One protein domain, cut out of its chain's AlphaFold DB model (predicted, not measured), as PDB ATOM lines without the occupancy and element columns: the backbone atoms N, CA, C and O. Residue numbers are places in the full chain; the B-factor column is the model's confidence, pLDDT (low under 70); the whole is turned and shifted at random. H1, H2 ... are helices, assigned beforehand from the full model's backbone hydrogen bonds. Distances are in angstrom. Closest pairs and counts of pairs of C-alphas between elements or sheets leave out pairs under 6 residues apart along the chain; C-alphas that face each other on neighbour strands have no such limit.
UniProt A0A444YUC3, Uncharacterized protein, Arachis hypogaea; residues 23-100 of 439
ATOM      1  N   SER A  23     312.954 562.250 410.999       57.62
ATOM      2  CA  SER A  23     314.391 562.023 411.059       57.62
ATOM      3  C   SER A  23     314.596 560.585 410.610       57.62
ATOM      4  O   SER A  23     314.487 559.653 411.408       57.62
ATOM      5  N   VAL A  24     314.789 560.399 409.309       70.94
ATOM      6  CA  VAL A  24     315.198 559.128 408.752       70.94
ATOM      7  C   VAL A  24     316.608 558.952 409.290       70.94
ATOM      8  O   VAL A  24     317.558 559.594 408.844       70.94
ATOM      9  N   PHE A  25     316.715 558.204 410.385       77.00
ATOM     10  CA  PHE A  25     317.997 557.805 410.928       77.00
ATOM     11  C   PHE A  25     318.593 556.835 409.920       77.00
ATOM     12  O   PHE A  25     318.183 555.682 409.827       77.00
ATOM     13  N   TYR A  26     319.524 557.341 409.122       79.94
ATOM     14  CA  TYR A  26     320.304 556.516 408.222       79.94
ATOM     15  C   TYR A  26     321.332 555.748 409.051       79.94
ATOM     16  O   TYR A  26     322.248 556.350 409.614       79.94
ATOM     17  N   ASP A  27     321.165 554.432 409.147       79.19
ATOM     18  CA  ASP A  27     322.180 553.570 409.739       79.19
ATOM     19  C   ASP A  27     323.356 553.445 408.763       79.19
ATOM     20  O   ASP A  27     323.207 552.946 407.648       79.19
ATOM     21  N   ILE A  28     324.528 553.929 409.177       77.62
ATOM     22  CA  ILE A  28     325.778 553.844 408.403       77.62
ATOM     23  C   ILE A  28     326.183 552.377 408.189       77.62
ATOM     24  O   ILE A  28     326.836 552.059 407.198       77.62
ATOM     25  N   ASN A  29     325.771 551.486 409.095       78.50
ATOM     26  CA  ASN A  29     326.068 550.058 409.031       78.50
ATOM     27  C   ASN A  29     324.989 549.258 408.294       78.50
ATOM     28  O   ASN A  29     325.106 548.032 408.206       78.50
ATOM     29  N   ALA A  30     323.940 549.914 407.779       79.19
ATOM     30  CA  ALA A  30     322.943 549.229 406.975       79.19
ATOM     31  C   ALA A  30     323.625 548.560 405.767       79.19
ATOM     32  O   ALA A  30     324.516 549.161 405.154       79.19
ATOM     33  N   PRO A  31     323.217 547.331 405.401       77.31
ATOM     34  CA  PRO A  31     323.718 546.678 404.202       77.31
ATOM     35  C   PRO A  31     323.537 547.602 402.998       77.31
ATOM     36  O   PRO A  31     322.440 548.113 402.761       77.31
ATOM     37  N   LEU A  32     324.615 547.835 402.250       73.00
ATOM     38  CA  LEU A  32     324.533 548.623 401.028       73.00
ATOM     39  C   LEU A  32     323.657 547.868 400.017       73.00
ATOM     40  O   LEU A  32     323.882 546.673 399.822       73.00
ATOM     41  N   PRO A  33     322.686 548.533 399.364       69.19
ATOM     42  CA  PRO A  33     321.889 547.897 398.327       69.19
ATOM     43  C   PRO A  33     322.799 547.429 397.191       69.19
ATOM     44  O   PRO A  33     323.702 548.165 396.761       69.19
ATOM     45  N   ASP A  34     322.549 546.207 396.716       67.88
ATOM     46  CA  ASP A  34     323.328 545.574 395.656       67.88
ATOM     47  C   ASP A  34     323.417 546.465 394.407       67.88
ATOM     48  O   ASP A  34     322.539 547.284 394.113       67.88
ATOM     49  N   PHE A  35     324.519 546.310 393.668       58.88
ATOM     50  CA  PHE A  35     324.843 547.071 392.454       58.88
ATOM     51  C   PHE A  35     323.660 547.176 391.476       58.88
ATOM     52  O   PHE A  35     323.413 548.233 390.900       58.88
ATOM     53  N   SER A  36     322.902 546.088 391.350       60.31
ATOM     54  CA  SER A  36     321.883 545.879 390.323       60.31
ATOM     55  C   SER A  36     320.671 546.808 390.401       60.31
ATOM     56  O   SER A  36     319.907 546.850 389.444       60.31
ATOM     57  N   GLN A  37     320.455 547.526 391.509       67.75
ATOM     58  CA  GLN A  37     319.245 548.345 391.676       67.75
ATOM     59  C   GLN A  37     319.415 549.805 391.236       67.75
ATOM     60  O   GLN A  37     318.457 550.395 390.750       67.75
ATOM     61  N   ASP A  38     320.624 550.368 391.340       75.88
ATOM     62  CA  ASP A  38     320.830 551.818 391.168       75.88
ATOM     63  C   ASP A  38     321.737 552.178 389.980       75.88
ATOM     64  O   ASP A  38     321.919 553.356 389.687       75.88
ATOM     65  N   GLY A  39     322.385 551.192 389.342       86.06
ATOM     66  CA  GLY A  39     323.380 551.415 388.279       86.06
ATOM     67  C   GLY A  39     324.699 552.051 388.749       86.06
ATOM     68  O   GLY A  39     325.596 552.278 387.942       86.06
ATOM     69  N   VAL A  40     324.844 552.325 390.050       85.44
ATOM     70  CA  VAL A  40     326.037 552.955 390.634       85.44
ATOM     71  C   VAL A  40     327.038 551.897 391.103       85.44
ATOM     72  O   VAL A  40     326.661 551.022 391.895       85.44
ATOM     73  N   PRO A  41     328.319 551.977 390.693       88.88
ATOM     74  CA  PRO A  41     329.340 551.007 391.070       88.88
ATOM     75  C   PRO A  41     329.547 550.911 392.583       88.88
ATOM     76  O   PRO A  41     329.563 551.899 393.314       88.88
ATOM     77  N   LEU A  42     329.768 549.683 393.067       86.50
ATOM     78  CA  LEU A  42     329.933 549.402 394.500       86.50
ATOM     79  C   LEU A  42     331.085 550.184 395.139       86.50
ATOM     80  O   LEU A  42     331.010 550.510 396.324       86.50
ATOM     81  N   TRP A  43     332.151 550.474 394.387       91.94
ATOM     82  CA  TRP A  43     333.282 551.241 394.910       91.94
ATOM     83  C   TRP A  43     332.876 552.675 395.267       91.94
ATOM     84  O   TRP A  43     333.353 553.197 396.269       91.94
ATOM     85  N   GLU A  44     331.952 553.280 394.517       92.06
ATOM     86  CA  GLU A  44     331.464 554.637 394.763       92.06
ATOM     87  C   GLU A  44     330.574 554.667 396.011       92.06
ATOM     88  O   GLU A  44     330.817 555.454 396.929       92.06
ATOM     89  N   LYS A  45     329.642 553.708 396.132       90.69
ATOM     90  CA  LYS A  45     328.820 553.540 397.347       90.69
ATOM     91  C   LYS A  45     329.697 553.352 398.597       90.69
ATOM     92  O   LYS A  45     329.443 553.957 399.645       90.69
ATOM     93  N   LYS A  46     330.761 552.546 398.485       90.75
ATOM     94  CA  LYS A  46     331.748 552.332 399.558       90.75
ATOM     95  C   LYS A  46     332.550 553.589 399.860       90.75
ATOM     96  O   LYS A  46     332.747 553.891 401.030       90.75
ATOM     97  N   TYR A  47     332.989 554.325 398.845       91.31
ATOM     98  CA  TYR A  47     333.732 555.567 399.028       91.31
ATOM     99  C   TYR A  47     332.906 556.599 399.805       91.31
ATOM    100  O   TYR A  47     333.369 557.118 400.823       91.31
ATOM    101  N   CYS A  48     331.653 556.834 399.405       89.69
ATOM    102  CA  CYS A  48     330.756 557.757 400.101       89.69
ATOM    103  C   CYS A  48     330.518 557.355 401.563       89.69
ATOM    104  O   CYS A  48     330.548 558.206 402.454       89.69
ATOM    105  N   THR A  49     330.334 556.057 401.814       89.62
ATOM    106  CA  THR A  49     330.039 555.547 403.159       89.62
ATOM    107  C   THR A  49     331.282 555.544 404.055       89.62
ATOM    108  O   THR A  49     331.215 556.015 405.184       89.62
ATOM    109  N   LEU A  50     332.424 555.056 403.559       90.31
ATOM    110  CA  LEU A  50     333.647 554.867 404.348       90.31
ATOM    111  C   LEU A  50     334.484 556.143 404.472       90.31
ATOM    112  O   LEU A  50     334.944 556.466 405.561       90.31
ATOM    113  N   ILE A  51     334.697 556.858 403.365       91.50
ATOM    114  CA  ILE A  51     335.524 558.074 403.339       91.50
ATOM    115  C   ILE A  51     334.663 559.296 403.641       91.50
ATOM    116  O   ILE A  51     335.029 560.131 404.464       91.50
ATOM    117  N   GLY A  52     333.496 559.387 402.999       88.00
ATOM    118  CA  GLY A  52     332.580 560.511 403.190       88.00
ATOM    119  C   GLY A  52     331.804 560.468 404.507       88.00
ATOM    120  O   GLY A  52     331.293 561.500 404.933       88.00
ATOM    121  N   SER A  53     331.700 559.301 405.161       91.38
ATOM    122  CA  SER A  53     330.799 559.088 406.308       91.38
ATOM    123  C   SER A  53     329.339 559.466 406.001       91.38
ATOM    124  O   SER A  53     328.586 559.881 406.885       91.38
ATOM    125  N   VAL A  54     328.929 559.347 404.732       89.88
ATOM    126  CA  VAL A  54     327.571 559.645 404.269       89.88
ATOM    127  C   VAL A  54     326.909 558.345 403.808       89.88
ATOM    128  O   VAL A  54     327.356 557.763 402.819       89.88
ATOM    129  N   PRO A  55     325.831 557.888 404.474       89.50
ATOM    130  CA  PRO A  55     325.072 556.722 404.030       89.50
ATOM    131  C   PRO A  55     324.551 556.901 402.605       89.50
ATOM    132  O   PRO A  55     323.972 557.942 402.290       89.50
ATOM    133  N   TRP A  56     324.684 555.872 401.768       87.25
ATOM    134  CA  TRP A  56     324.217 555.913 400.378       87.25
ATOM    135  C   TRP A  56     322.740 556.316 400.260       87.25
ATOM    136  O   TRP A  56     322.392 557.189 399.470       87.25
ATOM    137  N   GLN A  57     321.884 555.768 401.128       86.56
ATOM    138  CA  GLN A  57     320.457 556.092 401.148       86.56
ATOM    139  C   GLN A  57     320.194 557.588 401.370       86.56
ATOM    140  O   GLN A  57     319.283 558.150 400.776       86.56
ATOM    141  N   LYS A  58     321.030 558.268 402.164       89.94
ATOM    142  CA  LYS A  58     320.917 559.714 402.376       89.94
ATOM    143  C   LYS A  58     321.190 560.493 401.091       89.94
ATOM    144  O   LYS A  58     320.534 561.500 400.842       89.94
ATOM    145  N   ILE A  59     322.144 560.038 400.279       88.25
ATOM    146  CA  ILE A  59     322.457 560.645 398.978       88.25
ATOM    147  C   ILE A  59     321.269 560.452 398.031       88.25
ATOM    148  O   ILE A  59     320.787 561.423 397.445       88.25
ATOM    149  N   VAL A  60     320.737 559.232 397.954       86.81
ATOM    150  CA  VAL A  60     319.561 558.903 397.138       86.81
ATOM    151  C   VAL A  60     318.343 559.744 397.545       86.81
ATOM    152  O   VAL A  60     317.759 560.427 396.705       86.81
ATOM    153  N   ASP A  61     318.009 559.793 398.833       86.06
ATOM    154  CA  ASP A  61     316.878 560.574 399.353       86.06
ATOM    155  C   ASP A  61     317.066 562.083 399.137       86.06
ATOM    156  O   ASP A  61     316.112 562.812 398.836       86.06
ATOM    157  N   SER A  62     318.307 562.568 399.248       84.62
ATOM    158  CA  SER A  62     318.616 563.968 398.961       84.62
ATOM    159  C   SER A  62     318.363 564.309 397.494       84.62
ATOM    160  O   SER A  62     317.814 565.372 397.217       84.62
ATOM    161  N   LYS A  63     318.637 563.386 396.561       83.19
ATOM    162  CA  LYS A  63     318.338 563.562 395.134       83.19
ATOM    163  C   LYS A  63     316.837 563.732 394.891       83.19
ATOM    164  O   LYS A  63     316.436 564.637 394.162       83.19
ATOM    165  N   TYR A  64     316.004 562.929 395.557       81.88
ATOM    166  CA  TYR A  64     314.546 563.086 395.494       81.88
ATOM    167  C   TYR A  64     314.073 564.413 396.096       81.88
ATOM    168  O   TYR A  64     313.150 565.031 395.573       81.88
ATOM    169  N   SER A  65     314.734 564.879 397.156       78.00
ATOM    170  CA  SER A  65     314.404 566.149 397.815       78.00
ATOM    171  C   SER A  65     314.816 567.371 396.982       78.00
ATOM    172  O   SER A  65     314.113 568.381 396.976       78.00
ATOM    173  N   ILE A  66     315.921 567.283 396.234       73.75
ATOM    174  CA  ILE A  66     316.385 568.347 395.328       73.75
ATOM    175  C   ILE A  66     315.378 568.581 394.195       73.75
ATOM    176  O   ILE A  66     315.210 569.720 393.759       73.75
ATOM    177  N   ASN A  67     314.634 567.548 393.780       68.94
ATOM    178  CA  ASN A  67     313.595 567.672 392.755       68.94
ATOM    179  C   ASN A  67     312.483 568.674 393.134       68.94
ATOM    180  O   ASN A  67     311.834 569.249 392.264       68.94
ATOM    181  N   CYS A  68     312.286 568.963 394.425       74.50
ATOM    182  CA  CYS A  68     311.338 569.990 394.869       74.50
ATOM    183  C   CYS A  68     311.789 571.425 394.528       74.50
ATOM    184  O   CYS A  68     310.991 572.359 394.608       74.50
ATOM    185  N   HIS A  69     313.052 571.614 394.138       78.62
ATOM    186  CA  HIS A  69     313.635 572.903 393.789       78.62
ATOM    187  C   HIS A  69     314.161 572.874 392.349       78.62
ATOM    188  O   HIS A  69     315.366 572.802 392.118       78.62
ATOM    189  N   GLY A  70     313.258 572.990 391.369       81.81
ATOM    190  CA  GLY A  70     313.611 572.960 389.940       81.81
ATOM    191  C   GLY A  70     314.701 573.964 389.533       81.81
ATOM    192  O   GLY A  70     315.502 573.678 388.654       81.81
ATOM    193  N   ASN A  71     314.806 575.102 390.228       84.94
ATOM    194  CA  ASN A  71     315.869 576.086 389.989       84.94
ATOM    195  C   ASN A  71     317.264 575.580 390.393       84.94
ATOM    196  O   ASN A  71     318.250 576.000 389.802       84.94
ATOM    197  N   VAL A  72     317.350 574.715 391.409       81.31
ATOM    198  CA  VAL A  72     318.612 574.105 391.857       81.31
ATOM    199  C   VAL A  72     318.986 572.951 390.935       81.31
ATOM    200  O   VAL A  72     320.150 572.808 390.585       81.31
ATOM    201  N   LEU A  73     317.996 572.159 390.508       81.12
ATOM    202  CA  LEU A  73     318.207 571.047 389.580       81.12
ATOM    203  C   LEU A  73     318.651 571.526 388.185       81.12
ATOM    204  O   LEU A  73     319.487 570.888 387.562       81.12
ATOM    205  N   ASN A  74     318.129 572.670 387.733       85.94
ATOM    206  CA  ASN A  74     318.472 573.290 386.449       85.94
ATOM    207  C   ASN A  74     319.552 574.378 386.583       85.94
ATOM    208  O   ASN A  74     319.644 575.266 385.727       85.94
ATOM    209  N   TRP A  75     320.324 574.384 387.672       89.31
ATOM    210  CA  TRP A  75     321.398 575.357 387.819       89.31
ATOM    211  C   TRP A  75     322.489 575.044 386.793       89.31
ATOM    212  O   TRP A  75     323.070 573.968 386.801       89.31
ATOM    213  N   ASN A  76     322.760 576.007 385.909       91.62
ATOM    214  CA  ASN A  76     323.921 575.988 385.030       91.62
ATOM    215  C   ASN A  76     325.231 575.914 385.842       91.62
ATOM    216  O   ASN A  76     325.666 576.909 386.431       91.62
ATOM    217  N   ASP A  77     325.852 574.741 385.834       90.94
ATOM    218  CA  ASP A  77     327.100 574.402 386.509       90.94
ATOM    219  C   ASP A  77     328.324 574.440 385.577       90.94
ATOM    220  O   ASP A  77     329.419 574.069 386.001       90.94
ATOM    221  N   SER A  78     328.198 574.976 384.353       93.19
ATOM    222  CA  SER A  78     329.309 575.045 383.388       93.19
ATOM    223  C   SER A  78     330.559 575.732 383.950       93.19
ATOM    224  O   SER A  78     331.679 575.360 383.613       93.19
ATOM    225  N   ALA A  79     330.397 576.706 384.854       88.19
ATOM    226  CA  ALA A  79     331.529 577.352 385.522       88.19
ATOM    227  C   ALA A  79     332.279 576.401 386.478       88.19
ATOM    228  O   ALA A  79     333.504 576.472 386.596       88.19
ATOM    229  N   ALA A  80     331.558 575.507 387.165       87.06
ATOM    230  CA  ALA A  80     332.159 574.505 388.043       87.06
ATOM    231  C   ALA A  80     332.864 573.409 387.230       87.06
ATOM    232  O   ALA A  80     333.968 572.995 387.591       87.06
ATOM    233  N   GLU A  81     332.266 572.991 386.111       91.00
ATOM    234  CA  GLU A  81     332.868 572.056 385.157       91.00
ATOM    235  C   GLU A  81     334.191 572.605 384.590       91.00
ATOM    236  O   GLU A  81     335.227 571.937 384.664       91.00
ATOM    237  N   GLU A  82     334.197 573.852 384.107       92.75
ATOM    238  CA  GLU A  82     335.406 574.512 383.599       92.75
ATOM    239  C   GLU A  82     336.500 574.591 384.676       92.75
ATOM    240  O   GLU A  82     337.658 574.232 384.431       92.75
ATOM    241  N   ALA A  83     336.139 575.001 385.897       89.00
ATOM    242  CA  ALA A  83     337.072 575.072 387.018       89.00
ATOM    243  C   ALA A  83     337.686 573.699 387.348       89.00
ATOM    244  O   ALA A  83     338.890 573.603 387.614       89.00
ATOM    245  N   PHE A  84     336.889 572.630 387.288       90.50
ATOM    246  CA  PHE A  84     337.357 571.264 387.512       90.50
ATOM    247  C   PHE A  84     338.340 570.804 386.429       90.50
ATOM    248  O   PHE A  84     339.411 570.274 386.745       90.50
ATOM    249  N   HIS A  85     338.030 571.050 385.154       92.25
ATOM    250  CA  HIS A  85     338.936 570.729 384.049       92.25
ATOM    251  C   HIS A  85     340.248 571.513 384.131       92.25
ATOM    252  O   HIS A  85     341.322 570.927 383.961       92.25
ATOM    253  N   ASN A  86     340.183 572.797 384.478       91.62
ATOM    254  CA  ASN A  86     341.368 573.621 384.688       91.62
ATOM    255  C   ASN A  86     342.244 573.074 385.826       91.62
ATOM    256  O   ASN A  86     343.454 572.915 385.650       91.62
ATOM    257  N   ALA A  87     341.645 572.697 386.960       89.50
ATOM    258  CA  ALA A  87     342.369 572.085 388.075       89.50
ATOM    259  C   ALA A  87     343.017 570.741 387.694       89.50
ATOM    260  O   ALA A  87     344.171 570.481 388.048       89.50
ATOM    261  N   LYS A  88     342.309 569.900 386.931       92.19
ATOM    262  CA  LYS A  88     342.833 568.622 386.424       92.19
ATOM    263  C   LYS A  88     344.036 568.833 385.503       92.19
ATOM    264  O   LYS A  88     345.055 568.166 385.681       92.19
ATOM    265  N   ASN A  89     343.938 569.772 384.564       92.06
ATOM    266  CA  ASN A  89     345.018 570.094 383.630       92.06
ATOM    267  C   ASN A  89     346.256 570.624 384.370       92.06
ATOM    268  O   ASN A  89     347.368 570.161 384.115       92.06
ATOM    269  N   LEU A  90     346.061 571.513 385.352       91.12
ATOM    270  CA  LEU A  90     347.130 572.006 386.227       91.12
ATOM    271  C   LEU A  90     347.815 570.870 386.996       91.12
ATOM    272  O   LEU A  90     349.045 570.809 387.067       91.12
ATOM    273  N   TYR A  91     347.032 569.950 387.563       92.88
ATOM    274  CA  TYR A  91     347.572 568.805 388.290       92.88
ATOM    275  C   TYR A  91     348.404 567.895 387.378       92.88
ATOM    276  O   TYR A  91     349.517 567.509 387.734       92.88
ATOM    277  N   GLN A  92     347.901 567.589 386.181       94.31
ATOM    278  CA  GLN A  92     348.612 566.760 385.207       94.31
ATOM    279  C   GLN A  92     349.918 567.410 384.736       94.31
ATOM    280  O   GLN A  92     350.957 566.751 384.717       94.31
ATOM    281  N   ALA A  93     349.895 568.701 384.408       94.81
ATOM    282  CA  ALA A  93     351.097 569.430 384.023       94.81
ATOM    283  C   ALA A  93     352.133 569.453 385.155       94.81
ATOM    284  O   ALA A  93     353.311 569.184 384.913       94.81
ATOM    285  N   ARG A  94     351.694 569.654 386.406       92.44
ATOM    286  CA  ARG A  94     352.562 569.587 387.590       92.44
ATOM    287  C   ARG A  94     353.204 568.211 387.762       92.44
ATOM    288  O   ARG A  94     354.404 568.141 388.006       92.44
ATOM    289  N   MET A  95     352.432 567.133 387.626       94.94
ATOM    290  CA  MET A  95     352.952 565.762 387.723       94.94
ATOM    291  C   MET A  95     353.987 565.456 386.633       94.94
ATOM    292  O   MET A  95     354.942 564.724 386.882       94.94
ATOM    293  N   ASN A  96     353.833 566.060 385.454       95.69
ATOM    294  CA  ASN A  96     354.735 565.887 384.317       95.69
ATOM    295  C   ASN A  96     355.881 566.919 384.268       95.69
ATOM    296  O   ASN A  96     356.679 566.886 383.335       95.69
ATOM    297  N   ASN A  97     355.982 567.827 385.249       95.38
ATOM    298  CA  ASN A  97     356.916 568.964 385.260       95.38
ATOM    299  C   ASN A  97     356.828 569.859 384.002       95.38
ATOM    300  O   ASN A  97     357.835 570.407 383.551       95.38
ATOM    301  N   LEU A  98     355.629 570.006 383.433       95.19
ATOM    302  CA  LEU A  98     355.360 570.871 382.285       95.19
ATOM    303  C   LEU A  98     354.839 572.244 382.746       95.19
ATOM    304  O   LEU A  98     354.076 572.313 383.716       95.19
ATOM    305  N   PRO A  99     355.206 573.342 382.059       90.12
ATOM    306  CA  PRO A  99     354.589 574.640 382.298       90.12
ATOM    307  C   PRO A  99     353.104 574.582 381.917       90.12
ATOM    308  O   PRO A  99     352.734 573.988 380.907       90.12
ATOM    309  N   SER A 100     352.248 575.172 382.749       88.44
ATOM    310  CA  SER A 100     350.824 575.340 382.449       88.44
ATOM    311  C   SER A 100     350.551 576.770 382.018       88.44
ATOM    312  O   SER A 100     350.940 577.696 382.725       88.44
TER     313      SER A 100
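Overview. This is residues 23 to 100 of the 439 residues of an uncharacterized protein of Arachis hypogaea (UniProt A0A444YUC3). The model is a wide, open V or U of helices: the long helix H4 makes one arm, H2 makes the other, and the short H3 sits at the turn between them, with the space between the arms empty. H1 is set across the end of the H2 arm that is farther from the turn, and the unnamed stretch of residues 23 to 41 winds about that same end. The printed part has 78 residues with four named helices, H1, H2, H3 and H4 in that order along the chain, and no named strand; the class is all helix. The whole is only just loose, close to extended, with a radius of gyration of the C-alphas of 17.3 A, and it is elongated, spanning 50 by 31 by 24 A.

Arrangement. The longest helix, H4, residues 78 to 95, touches no helix. It is apart from H3, residues 70 to 73, though a tight link of 4 residues joins the two. H3 is close to but not clearly touching H2, residues 56 to 66; their closest C-alphas are those of Ile 66 and Leu 73, 6.6 A apart. H2 and H1, residues 42 to 50, only just touch, with 3 pairs of C-alphas within 8 A; the closest are those of Lys 45 and Trp 56, 6.0 A apart. The lines of H1 and H2 are about perpendicular, at 89 degrees. H4 is also apart from H1 and from H2, and H1 is apart from H3. In H1, H2 and H4 every O i to N i+4 pair is within hydrogen-bond range; H3 is too short for such a pair, and its one O i to N i+3 pair is within range.

Along the chain. H4 has 18 residues and is 25.8 A long from C-alpha 78 at (329.309, 575.045, 383.388) to C-alpha 95 at (352.952, 565.762, 387.723). H3 has 4 residues, Gly 70 to Leu 73, and measures 5.0 A. H2 runs from Trp 56 to Ile 66, 11 residues and 15.5 A. H1 has 9 residues and measures 11.9 A, beginning with C-alpha 42 at (329.933, 549.402, 394.500).

Size, cuts and confidence. The two C-alphas farthest apart are those of Ser 23 and Pro 99, 51.0 A. The printed part has no cut, and the links H1 to H2, H2 to H3 and H3 to H4 are tight. Residues 64 to 72 stand free, of which 64 to 66 belong to H2 and 70 to 72 to H3; residues 74 to 85 stand free too, of which 78 to 85 belong to H4. The mean pLDDT of the printed part is 84.9, and it is under 70 at residue 23, residues 33 to 37 and residue 67.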